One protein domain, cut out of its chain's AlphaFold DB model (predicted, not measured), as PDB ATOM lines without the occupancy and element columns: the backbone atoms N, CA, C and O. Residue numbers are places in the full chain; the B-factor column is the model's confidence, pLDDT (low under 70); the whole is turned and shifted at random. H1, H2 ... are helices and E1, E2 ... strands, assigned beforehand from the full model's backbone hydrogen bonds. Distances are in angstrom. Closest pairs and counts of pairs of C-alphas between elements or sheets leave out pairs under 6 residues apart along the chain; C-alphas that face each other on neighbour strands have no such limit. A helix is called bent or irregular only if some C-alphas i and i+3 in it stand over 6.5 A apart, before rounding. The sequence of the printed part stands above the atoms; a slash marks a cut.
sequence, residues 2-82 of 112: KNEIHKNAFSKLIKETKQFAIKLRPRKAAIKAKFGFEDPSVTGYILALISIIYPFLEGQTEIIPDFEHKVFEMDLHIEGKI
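This is residues 2 to 82 of the 112 residues of an uncharacterized protein of Lachnospiraceae bacterium 1_1_57FAA (UniProt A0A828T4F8). A narrow sheet of three strands has one helix, H2, over one of its faces and the other face bare, while a long helix, H1, sticks out free from one end of this body as an arm. H1, residues 2 to 23, makes much of the length: the C-alphas span 66 by 28 by 20 A, and without it the remaining 59 residues span 42 by 21 by 11 A. The printed part has 81 residues, with two named helices and three named strands in the order H1, E1, H2, E2, E3. The sheet runs E2, E1, E3 and is mixed; the class is mixed, helices and strands. The whole is extended, with a radius of gyration of the C-alphas of 20.7 A.

H1 is residues 2 to 23, 32.8 A from C-alpha 2 at (165.218, 84.203, 113.452) to C-alpha 23 at (151.787, 91.272, 142.585). E1 is residues 28 to 36, 26.6 A long. H2 is residues 40 to 56, 25.3 A long, with a kink of 32 degrees near residue 50; it is irregular, with C-alphas 52 and 55 7.4 A apart. E2 is residues 60 to 65, 16.3 A long. E3 is residues 71 to 79, 25.5 A long, and ends with C-alpha 79 at (141.901, 99.938, 148.306).

H1 stands free, is not on the sheet, and is apart from H2, E2 and E3. E1 is the inner strand. E1 and E3 are antiparallel at 177 degrees, with N 32 and O 75 2.8 A apart and N 73 and O 34 2.8 A apart, both within hydrogen-bond range. E2 and E1 are parallel at 2 degrees, with N 62 and O 31 within hydrogen-bond range at 2.7 A. E1, H2 and E2 form a strand-helix-strand unit, two parallel neighbour strands with a helix between them along the chain, and its crossover is right-handed. H2 is on the sheet at a height over the sheet of 9.3 A, giving two layers, a helix on one face of a sheet. It lies over E2 and E1 and runs along the strands, at 7 degrees to E2 on the local plane. The closest C-alphas of H2 and E2 are those of Thr 43 and Pro 65, 6.7 A apart. Of the O i to N i+4 pairs, 17 of 18 are within hydrogen-bond range in H1 and 10 of 13 in H2.

The two C-alphas farthest apart are those of Lys 2 and Glu 68, at 67.0 A. The printed part has no cut, and its four links between named elements are tight. The mean pLDDT of the printed part is 77.5; residues 2 to 28, 58 to 60 and 79 to 82 are under 70.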
ATOM      1  N   LYS A   2     165.723  82.896 112.947       47.31
ATOM      2  CA  LYS A   2     165.218  84.203 113.452       47.31
ATOM      3  C   LYS A   2     163.892  84.137 114.245       47.31
ATOM      4  O   LYS A   2     163.743  84.858 115.221       47.31
ATOM      5  N   ASN A   3     162.958  83.249 113.886       50.78
ATOM      6  CA  ASN A   3     161.638  83.165 114.543       50.78
ATOM      7  C   ASN A   3     161.655  82.567 115.963       50.78
ATOM      8  O   ASN A   3     160.846  82.963 116.799       50.78
ATOM      9  N   GLU A   4     162.571  81.645 116.268       52.59
ATOM     10  CA  GLU A   4     162.603  80.987 117.584       52.59
ATOM     11  C   GLU A   4     163.156  81.895 118.685       52.59
ATOM     12  O   GLU A   4     162.660  81.881 119.813       52.59
ATOM     13  N   ILE A   5     164.121  82.753 118.341       54.03
ATOM     14  CA  ILE A   5     164.708  83.725 119.270       54.03
ATOM     15  C   ILE A   5     163.654  84.761 119.684       54.03
ATOM     16  O   ILE A   5     163.531  85.086 120.865       54.03
ATOM     17  N   HIS A   6     162.827  85.220 118.737       52.75
ATOM     18  CA  HIS A   6     161.743  86.156 119.031       52.75
ATOM     19  C   HIS A   6     160.652  85.528 119.901       52.75
ATOM     20  O   HIS A   6     160.212  86.160 120.858       52.75
ATOM     21  N   LYS A   7     160.268  84.272 119.639       55.41
ATOM     22  CA  LYS A   7     159.228  83.574 120.412       55.41
ATOM     23  C   LYS A   7     159.658  83.322 121.864       55.41
ATOM     24  O   LYS A   7     158.859  83.508 122.782       55.41
ATOM     25  N   ASN A   8     160.929  82.978 122.086       58.88
ATOM     26  CA  ASN A   8     161.474  82.778 123.431       58.88
ATOM     27  C   ASN A   8     161.653  84.089 124.211       58.88
ATOM     28  O   ASN A   8     161.370  84.118 125.410       58.88
ATOM     29  N   ALA A   9     162.061  85.179 123.552       58.47
ATOM     30  CA  ALA A   9     162.141  86.496 124.189       58.47
ATOM     31  C   ALA A   9     160.751  87.017 124.599       58.47
ATOM     32  O   ALA A   9     160.575  87.497 125.718       58.47
ATOM     33  N   PHE A  10     159.745  86.835 123.737       57.47
ATOM     34  CA  PHE A  10     158.358  87.216 124.022       57.47
ATOM     35  C   PHE A  10     157.750  86.394 125.165       57.47
ATOM     36  O   PHE A  10     157.087  86.935 126.043       57.47
ATOM     37  N   SER A  11     158.020  85.085 125.201       57.09
ATOM     38  CA  SER A  11     157.546  84.200 126.274       57.09
ATOM     39  C   SER A  11     158.161  84.551 127.636       57.09
ATOM     40  O   SER A  11     157.459  84.544 128.651       57.09
ATOM     41  N   LYS A  12     159.447  84.936 127.670       62.56
ATOM     42  CA  LYS A  12     160.095  85.461 128.885       62.56
ATOM     43  C   LYS A  12     159.471  86.782 129.342       62.56
ATOM     44  O   LYS A  12     159.111  86.890 130.511       62.56
ATOM     45  N   LEU A  13     159.251  87.725 128.422       61.75
ATOM     46  CA  LEU A  13     158.585  89.000 128.714       61.75
ATOM     47  C   LEU A  13     157.167  88.807 129.264       61.75
ATOM     48  O   LEU A  13     156.807  89.421 130.266       61.75
ATOM     49  N   ILE A  14     156.376  87.913 128.665       61.00
ATOM     50  CA  ILE A  14     155.019  87.603 129.132       61.00
ATOM     51  C   ILE A  14     155.053  86.969 130.526       61.00
ATOM     52  O   ILE A  14     154.250  87.337 131.384       61.00
ATOM     53  N   LYS A  15     155.976  86.032 130.785       63.38
ATOM     54  CA  LYS A  15     156.104  85.389 132.102       63.38
ATOM     55  C   LYS A  15     156.482  86.383 133.196       63.38
ATOM     56  O   LYS A  15     155.866  86.351 134.260       63.38
ATOM     57  N   GLU A  16     157.448  87.261 132.942       63.69
ATOM     58  CA  GLU A  16     157.837  88.291 133.908       63.69
ATOM     59  C   GLU A  16     156.702  89.297 134.125       63.69
ATOM     60  O   GLU A  16     156.301  89.535 135.263       63.69
ATOM     61  N   THR A  17     156.077  89.783 133.049       62.50
ATOM     62  CA  THR A  17     154.945  90.724 133.124       62.50
ATOM     63  C   THR A  17     153.759  90.134 133.889       62.50
ATOM     64  O   THR A  17     153.149  90.817 134.710       62.50
ATOM     65  N   LYS A  18     153.463  88.842 133.700       59.59
ATOM     66  CA  LYS A  18     152.397  88.140 134.426       59.59
ATOM     67  C   LYS A  18     152.692  88.037 135.924       59.59
ATOM     68  O   LYS A  18     151.789  88.252 136.729       59.59
ATOM     69  N   GLN A  19     153.938  87.752 136.314       62.66
ATOM     70  CA  GLN A  19     154.319  87.728 137.731       62.66
ATOM     71  C   GLN A  19     154.220  89.113 138.384       62.66
ATOM     72  O   GLN A  19     153.739  89.229 139.513       62.66
ATOM     73  N   PHE A  20     154.593  90.172 137.663       58.41
ATOM     74  CA  PHE A  20     154.416  91.545 138.139       58.41
ATOM     75  C   PHE A  20     152.939  91.952 138.238       58.41
ATOM     76  O   PHE A  20     152.558  92.590 139.218       58.41
ATOM     77  N   ALA A  21     152.095  91.530 137.293       61.69
ATOM     78  CA  ALA A  21     150.657  91.800 137.314       61.69
ATOM     79  C   ALA A  21     149.944  91.125 138.500       61.69
ATOM     80  O   ALA A  21     149.092  91.739 139.138       61.69
ATOM     81  N   ILE A  22     150.333  89.897 138.859       59.16
ATOM     82  CA  ILE A  22     149.779  89.189 140.029       59.16
ATOM     83  C   ILE A  22     150.138  89.917 141.332       59.16
ATOM     84  O   ILE A  22     149.309  90.019 142.235       59.16
ATOM     85  N   LYS A  23     151.343  90.491 141.419       58.72
ATOM     86  CA  LYS A  23     151.787  91.272 142.585       58.72
ATOM     87  C   LYS A  23     151.088  92.633 142.703       58.72
ATOM     88  O   LYS A  23     151.148  93.260 143.759       58.72
ATOM     89  N   LEU A  24     150.423  93.069 141.633       55.28
ATOM     90  CA  LEU A  24     149.650  94.305 141.557       55.28
ATOM     91  C   LEU A  24     148.170  94.128 141.916       55.28
ATOM     92  O   LEU A  24     147.419  95.102 141.889       55.28
ATOM     93  N   ARG A  25     147.731  92.902 142.224       57.88
ATOM     94  CA  ARG A  25     146.328  92.643 142.546       57.88
ATOM     95  C   ARG A  25     145.900  93.572 143.698       57.88
ATOM     96  O   ARG A  25     146.602  93.619 144.715       57.88
ATOM     97  N   PRO A  26     144.816  94.358 143.532       64.00
ATOM     98  CA  PRO A  26     144.350  95.266 144.571       64.00
ATOM     99  C   PRO A  26     144.147  94.482 145.867       64.00
ATOM    100  O   PRO A  26     143.656  93.353 145.851       64.00
ATOM    101  N   ARG A  27     144.608  95.054 146.983       64.88
ATOM    102  CA  ARG A  27     144.637  94.352 148.272       64.88
ATOM    103  C   ARG A  27     143.224  94.157 148.817       64.88
ATOM    104  O   ARG A  27     142.973  93.148 149.468       64.88
ATOM    105  N   LYS A  28     142.330  95.109 148.546       68.56
ATOM    106  CA  LYS A  28     140.900  95.033 148.820       68.56
ATOM    107  C   LYS A  28     140.135  95.688 147.673       68.56
ATOM    108  O   LYS A  28     140.535  96.731 147.159       68.56
ATOM    109  N   ALA A  29     139.034  95.068 147.288       73.00
ATOM    110  CA  ALA A  29     138.040  95.656 146.411       73.00
ATOM    111  C   ALA A  29     136.689  95.495 147.106       73.00
ATOM    112  O   ALA A  29     136.333  94.390 147.518       73.00
ATOM    113  N   ALA A  30     135.999  96.611 147.282       80.19
ATOM    114  CA  ALA A  30     134.656  96.695 147.808       80.19
ATOM    115  C   ALA A  30     133.763  97.336 146.759       80.19
ATOM    116  O   ALA A  30     134.167  98.271 146.065       80.19
ATOM    117  N   ILE A  31     132.556  96.815 146.636       85.25
ATOM    118  CA  ILE A  31     131.565  97.272 145.674       85.25
ATOM    119  C   ILE A  31     130.280  97.446 146.462       85.25
ATOM    120  O   ILE A  31     129.789  96.480 147.023       85.25
ATOM    121  N   LYS A  32     129.727  98.649 146.531       90.00
ATOM    122  CA  LYS A  32     128.391  98.872 147.075       90.00
ATOM    123  C   LYS A  32     127.481  99.256 145.928       90.00
ATOM    124  O   LYS A  32     127.757 100.221 145.231       90.00
ATOM    125  N   ALA A  33     126.429  98.493 145.695       91.88
ATOM    126  CA  ALA A  33     125.459  98.777 144.651       91.88
ATOM    127  C   ALA A  33     124.074  98.868 145.282       91.88
ATOM    128  O   ALA A  33     123.586  97.882 145.831       91.88
ATOM    129  N   LYS A  34     123.439 100.036 145.200       94.56
ATOM    130  CA  LYS A  34     122.045 100.244 145.577       94.56
ATOM    131  C   LYS A  34     121.201 100.360 144.313       94.56
ATOM    132  O   LYS A  34     121.488 101.193 143.457       94.56
ATOM    133  N   PHE A  35     120.169  99.539 144.174       94.69
ATOM    134  CA  PHE A  35     119.307  99.585 142.993       94.69
ATOM    135  C   PHE A  35     117.832  99.426 143.352       94.69
ATOM    136  O   PHE A  35     117.475  98.612 144.193       94.69
ATOM    137  N   GLY A  36     116.982 100.167 142.656       95.75
ATOM    138  CA  GLY A  36     115.537 100.138 142.774       95.75
ATOM    139  C   GLY A  36     114.893 100.597 141.476       95.75
ATOM    140  O   GLY A  36     115.367 101.532 140.825       95.75
ATOM    141  N   PHE A  37     113.838  99.910 141.063       94.62
ATOM    142  CA  PHE A  37     113.100 100.177 139.833       94.62
ATOM    143  C   PHE A  37     111.717 100.757 140.147       94.62
ATOM    144  O   PHE A  37     111.285 100.753 141.292       94.62
ATOM    145  N   GLU A  38     111.031 101.281 139.126       93.06
ATOM    146  CA  GLU A  38     109.681 101.860 139.286       93.06
ATOM    147  C   GLU A  38     108.657 100.831 139.765       93.06
ATOM    148  O   GLU A  38     107.787 101.154 140.566       93.06
ATOM    149  N   ASP A  39     108.772  99.597 139.274       93.94
ATOM    150  CA  ASP A  39     107.984  98.466 139.745       93.94
ATOM    151  C   ASP A  39     108.822  97.652 140.751       93.94
ATOM    152  O   ASP A  39     109.860  97.092 140.367       93.94
ATOM    153  N   PRO A  40     108.377  97.530 142.017       93.94
ATOM    154  CA  PRO A  40     109.037  96.720 143.042       93.94
ATOM    155  C   PRO A  40     109.271  95.265 142.607       93.94
ATOM    156  O   PRO A  40     110.251  94.633 143.013       93.94
ATOM    157  N   SER A  41     108.405  94.731 141.743       95.94
ATOM    158  CA  SER A  41     108.523  93.372 141.203       95.94
ATOM    159  C   SER A  41     109.809  93.210 140.391       95.94
ATOM    160  O   SER A  41     110.517  92.212 140.528       95.94
ATOM    161  N   VAL A  42     110.164  94.226 139.597       94.81
ATOM    162  CA  VAL A  42     111.388  94.247 138.782       94.81
ATOM    163  C   VAL A  42     112.630  94.267 139.673       94.81
ATOM    164  O   VAL A  42     113.561  93.495 139.426       94.81
ATOM    165  N   THR A  43     112.623  95.066 140.748       95.75
ATOM    166  CA  THR A  43     113.684  95.036 141.771       95.75
ATOM    167  C   THR A  43     113.850  93.624 142.343       95.75
ATOM    168  O   THR A  43     114.971  93.126 142.437       95.75
ATOM    169  N   GLY A  44     112.742  92.939 142.649       95.88
ATOM    170  CA  GLY A  44     112.747  91.569 143.167       95.88
ATOM    171  C   GLY A  44     113.333  90.545 142.189       95.88
ATOM    172  O   GLY A  44     114.172  89.733 142.579       95.88
ATOM    173  N   TYR A  45     112.954  90.607 140.908       96.06
ATOM    174  CA  TYR A  45     113.491  89.703 139.882       96.06
ATOM    175  C   TYR A  45     114.997  89.876 139.679       96.06
ATOM    176  O   TYR A  45     115.731  88.891 139.577       96.06
ATOM    177  N   ILE A  46     115.473  91.120 139.653       94.38
ATOM    178  CA  ILE A  46     116.898  91.419 139.489       94.38
ATOM    179  C   ILE A  46     117.681  90.974 140.724       94.38
ATOM    180  O   ILE A  46     118.726  90.338 140.585       94.38
ATOM    181  N   LEU A  47     117.153  91.223 141.925       94.69
ATOM    182  CA  LEU A  47     117.749  90.733 143.164       94.69
ATOM    183  C   LEU A  47     117.861  89.204 143.173       94.69
ATOM    184  O   LEU A  47     118.907  88.674 143.550       94.69
ATOM    185  N   ALA A  48     116.826  88.491 142.723       95.00
ATOM    186  CA  ALA A  48     116.843  87.034 142.629       95.00
ATOM    187  C   ALA A  48     117.915  86.536 141.647       95.00
ATOM    188  O   ALA A  48     118.671  85.622 141.975       95.00
ATOM    189  N   LEU A  49     118.037  87.175 140.479       94.31
ATOM    190  CA  LEU A  49     119.068  86.848 139.491       94.31
ATOM    191  C   LEU A  49     120.480  87.060 140.056       94.31
ATOM    192  O   LEU A  49     121.341  86.190 139.931       94.31
ATOM    193  N   ILE A  50     120.712  88.200 140.709       90.81
ATOM    194  CA  ILE A  50     121.997  88.534 141.332       90.81
ATOM    195  C   ILE A  50     122.315  87.577 142.490       90.81
ATOM    196  O   ILE A  50     123.468  87.183 142.662       90.81
ATOM    197  N   SER A  51     121.306  87.140 143.248       90.19
ATOM    198  CA  SER A  51     121.481  86.213 144.374       90.19
ATOM    199  C   SER A  51     122.097  84.874 143.954       90.19
ATOM    200  O   SER A  51     122.842  84.281 144.730       90.19
ATOM    201  N   ILE A  52     121.869  84.427 142.714       93.06
ATOM    202  CA  ILE A  52     122.469  83.196 142.165       93.06
ATOM    203  C   ILE A  52     123.997  83.307 142.100       93.06
ATOM    204  O   ILE A  52     124.706  82.337 142.367       93.06
ATOM    205  N   ILE A  53     124.512  84.488 141.753       87.81
ATOM    206  CA  ILE A  53     125.952  84.733 141.611       87.81
ATOM    207  C   ILE A  53     126.584  85.352 142.862       87.81
ATOM    208  O   ILE A  53     127.802  85.516 142.904       87.81
ATOM    209  N   TYR A  54     125.790  85.657 143.893       85.00
ATOM    210  CA  TYR A  54     126.259  86.246 145.149       85.00
ATOM    211  C   TYR A  54     127.401  85.461 145.814       85.00
ATOM    212  O   TYR A  54     128.380  86.092 146.213       85.00
ATOM    213  N   PRO A  55     127.386  84.109 145.851       84.69
ATOM    214  CA  PRO A  55     128.505  83.339 146.394       84.69
ATOM    215  C   PRO A  55     129.821  83.524 145.631       84.69
ATOM    216  O   PRO A  55     130.878  83.335 146.208       84.69
ATOM    217  N   PHE A  56     129.778  83.896 144.347       81.62
ATOM    218  CA  PHE A  56     130.974  84.146 143.532       81.62
ATOM    219  C   PHE A  56     131.462  85.596 143.619       81.62
ATOM    220  O   PHE A  56     132.582  85.895 143.206       81.62
ATOM    221  N   LEU A  57     130.640  86.497 144.164       74.62
ATOM    222  CA  LEU A  57     130.964  87.904 144.409       74.62
ATOM    223  C   LEU A  57     131.736  88.095 145.733       74.62
ATOM    224  O   LEU A  57     131.715  89.193 146.296       74.62
ATOM    225  N   GLU A  58     132.417  87.038 146.208       62.16
ATOM    226  CA  GLU A  58     133.186  86.983 147.459       62.16
ATOM    227  C   GLU A  58     133.986  88.275 147.705       62.16
ATOM    228  O   GLU A  58     134.826  88.672 146.892       62.16
ATOM    229  N   GLY A  59     133.751  88.932 148.846       67.62
ATOM    230  CA  GLY A  59     134.459  90.156 149.227       67.62
ATOM    231  C   GLY A  59     133.581  91.192 149.928       67.62
ATOM    232  O   GLY A  59     132.538  90.875 150.489       67.62
ATOM    233  N   GLN A  60     134.027  92.451 149.898       67.94
ATOM    234  CA  GLN A  60     133.319  93.620 150.440       67.94
ATOM    235  C   GLN A  60     132.250  94.123 149.444       67.94
ATOM    236  O   GLN A  60     132.185  95.315 149.144       67.94
ATOM    237  N   THR A  61     131.473  93.203 148.867       80.75
ATOM    238  CA  THR A  61     130.421  93.510 147.890       80.75
ATOM    239  C   THR A  61     129.073  93.582 148.606       80.75
ATOM    240  O   THR A  61     128.554  92.560 149.039       80.75
ATOM    241  N   GLU A  62     128.506  94.776 148.751       87.31
ATOM    242  CA  GLU A  62     127.179  95.007 149.323       87.31
ATOM    243  C   GLU A  62     126.198  95.341 148.202       87.31
ATOM    244  O   GLU A  62     126.414  96.268 147.425       87.31
ATOM    245  N   ILE A  63     125.104  94.590 148.119       90.31
ATOM    246  CA  ILE A  63     124.055  94.812 147.129       90.31
ATOM    247  C   ILE A  63     122.762  95.115 147.883       90.31
ATOM    248  O   ILE A  63     122.255  94.264 148.609       90.31
ATOM    249  N   ILE A  64     122.260  96.340 147.741       92.19
ATOM    250  CA  ILE A  64     121.144  96.886 148.515       92.19
ATOM    251  C   ILE A  64     119.960  97.137 147.569       92.19
ATOM    252  O   ILE A  64     119.998  98.080 146.776       92.19
ATOM    253  N   PRO A  65     118.903  96.317 147.617       93.50
ATOM    254  CA  PRO A  65     117.692  96.576 146.850       93.50
ATOM    255  C   PRO A  65     116.850  97.683 147.512       93.50
ATOM    256  O   PRO A  65     116.660  97.682 148.728       93.50
ATOM    257  N   ASP A  66     116.315  98.603 146.713       95.06
ATOM    258  CA  ASP A  66     115.332  99.614 147.106       95.06
ATOM    259  C   ASP A  66     114.018  99.328 146.367       95.06
ATOM    260  O   ASP A  66     113.949  99.337 145.138       95.06
ATOM    261  N   PHE A  67     112.982  98.978 147.120       94.44
ATOM    262  CA  PHE A  67     111.671  98.639 146.564       94.44
ATOM    263  C   PHE A  67     110.723  99.838 146.529       94.44
ATOM    264  O   PHE A  67     109.656  99.735 145.935       94.44
ATOM    265  N   GLU A  68     111.084 100.950 147.168       94.44
ATOM    266  CA  GLU A  68     110.218 102.126 147.277       94.44
ATOM    267  C   GLU A  68     110.603 103.206 146.272       94.44
ATOM    268  O   GLU A  68     109.736 103.857 145.689       94.44
ATOM    269  N   HIS A  69     111.904 103.391 146.052       94.06
ATOM    270  CA  HIS A  69     112.419 104.459 145.212       94.06
ATOM    271  C   HIS A  69     113.161 103.898 144.003       94.06
ATOM    272  O   HIS A  69     114.008 103.010 144.112       94.06
ATOM    273  N   LYS A  70     112.906 104.496 142.835       94.94
ATOM    274  CA  LYS A  70     113.705 104.251 141.635       94.94
ATOM    275  C   LYS A  70     115.089 104.878 141.817       94.94
ATOM    276  O   LYS A  70     115.242 106.090 141.673       94.94
ATOM    277  N   VAL A  71     116.093 104.059 142.111       94.00
ATOM    278  CA  VAL A  71     117.472 104.493 142.369       94.00
ATOM    279  C   VAL A  71     118.467 103.551 141.705       94.00
ATOM    280  O   VAL A  71     118.230 102.356 141.577       94.00
ATOM    281  N   PHE A  72     119.602 104.079 141.272       92.88
ATOM    282  CA  PHE A  72     120.725 103.266 140.821       92.88
ATOM    283  C   PHE A  72     122.010 103.970 141.238       92.88
ATOM    284  O   PHE A  72     122.452 104.919 140.591       92.88
ATOM    285  N   GLU A  73     122.573 103.529 142.353       92.56
ATOM    286  CA  GLU A  73     123.805 104.049 142.929       92.56
ATOM    287  C   GLU A  73     124.824 102.918 142.990       92.56
ATOM    288  O   GLU A  73     124.518 101.791 143.379       92.56
ATOM    289  N   MET A  74     126.050 103.201 142.572       89.00
ATOM    290  CA  MET A  74     127.122 102.218 142.572       89.00
ATOM    291  C   MET A  74     128.410 102.888 143.024       89.00
ATOM    292  O   MET A  74     128.976 103.712 142.309       89.00
ATOM    293  N   ASP A  75     128.894 102.462 144.180       87.19
ATOM    294  CA  ASP A  75     130.155 102.876 144.761       87.19
ATOM    295  C   ASP A  75     131.179 101.756 144.632       87.19
ATOM    296  O   ASP A  75     131.007 100.638 145.115       87.19
ATOM    297  N   LEU A  76     132.296 102.069 143.989       83.19
ATOM    298  CA  LEU A  76     133.422 101.156 143.844       83.19
ATOM    299  C   LEU A  76     134.562 101.671 144.717       83.19
ATOM    300  O   LEU A  76     135.188 102.682 144.405       83.19
ATOM    301  N   HIS A  77     134.847 100.969 145.810       78.69
ATOM    302  CA  HIS A  77     135.946 101.301 146.703       78.69
ATOM    303  C   HIS A  77     137.079 100.289 146.547       78.69
ATOM    304  O   HIS A  77     137.051  99.172 147.060       78.69
ATOM    305  N   ILE A  78     138.107 100.686 145.802       73.50
ATOM    306  CA  ILE A  78     139.272  99.847 145.529       73.50
ATOM    307  C   ILE A  78     140.431 100.359 146.382       73.50
ATOM    308  O   ILE A  78     141.025 101.393 146.086       73.50
ATOM    309  N   GLU A  79     140.776  99.617 147.432       68.12
ATOM    310  CA  GLU A  79     141.901  99.938 148.306       68.12
ATOM    311  C   GLU A  79     143.104  99.054 147.940       68.12
ATOM    312  O   GLU A  79     143.153  97.837 148.153       68.12
ATOM    313  N   GLY A  80     144.133  99.667 147.363       64.56
ATOM    314  CA  GLY A  80     145.346  98.964 146.974       64.56
ATOM    315  C   GLY A  80     146.507  99.917 146.754       64.56
ATOM    316  O   GLY A  80     146.324 101.088 146.444       64.56
ATOM    317  N   LYS A  81     147.738  99.403 146.855       62.12
ATOM    318  CA  LYS A  81     148.929 100.123 146.380       62.12
ATOM    319  C   LYS A  81     149.000 100.021 144.855       62.12
ATOM    320  O   LYS A  81     149.933  99.434 144.312       62.12
ATOM    321  N   ILE A  82     148.003 100.569 144.164       60.12
ATOM    322  CA  ILE A  82     148.031 100.707 142.710       60.12
ATOM    323  C   ILE A  82     149.023 101.833 142.424       60.12
ATOM    324  O   ILE A  82     148.665 103.007 142.393       60.12
TER     325      ILE A  82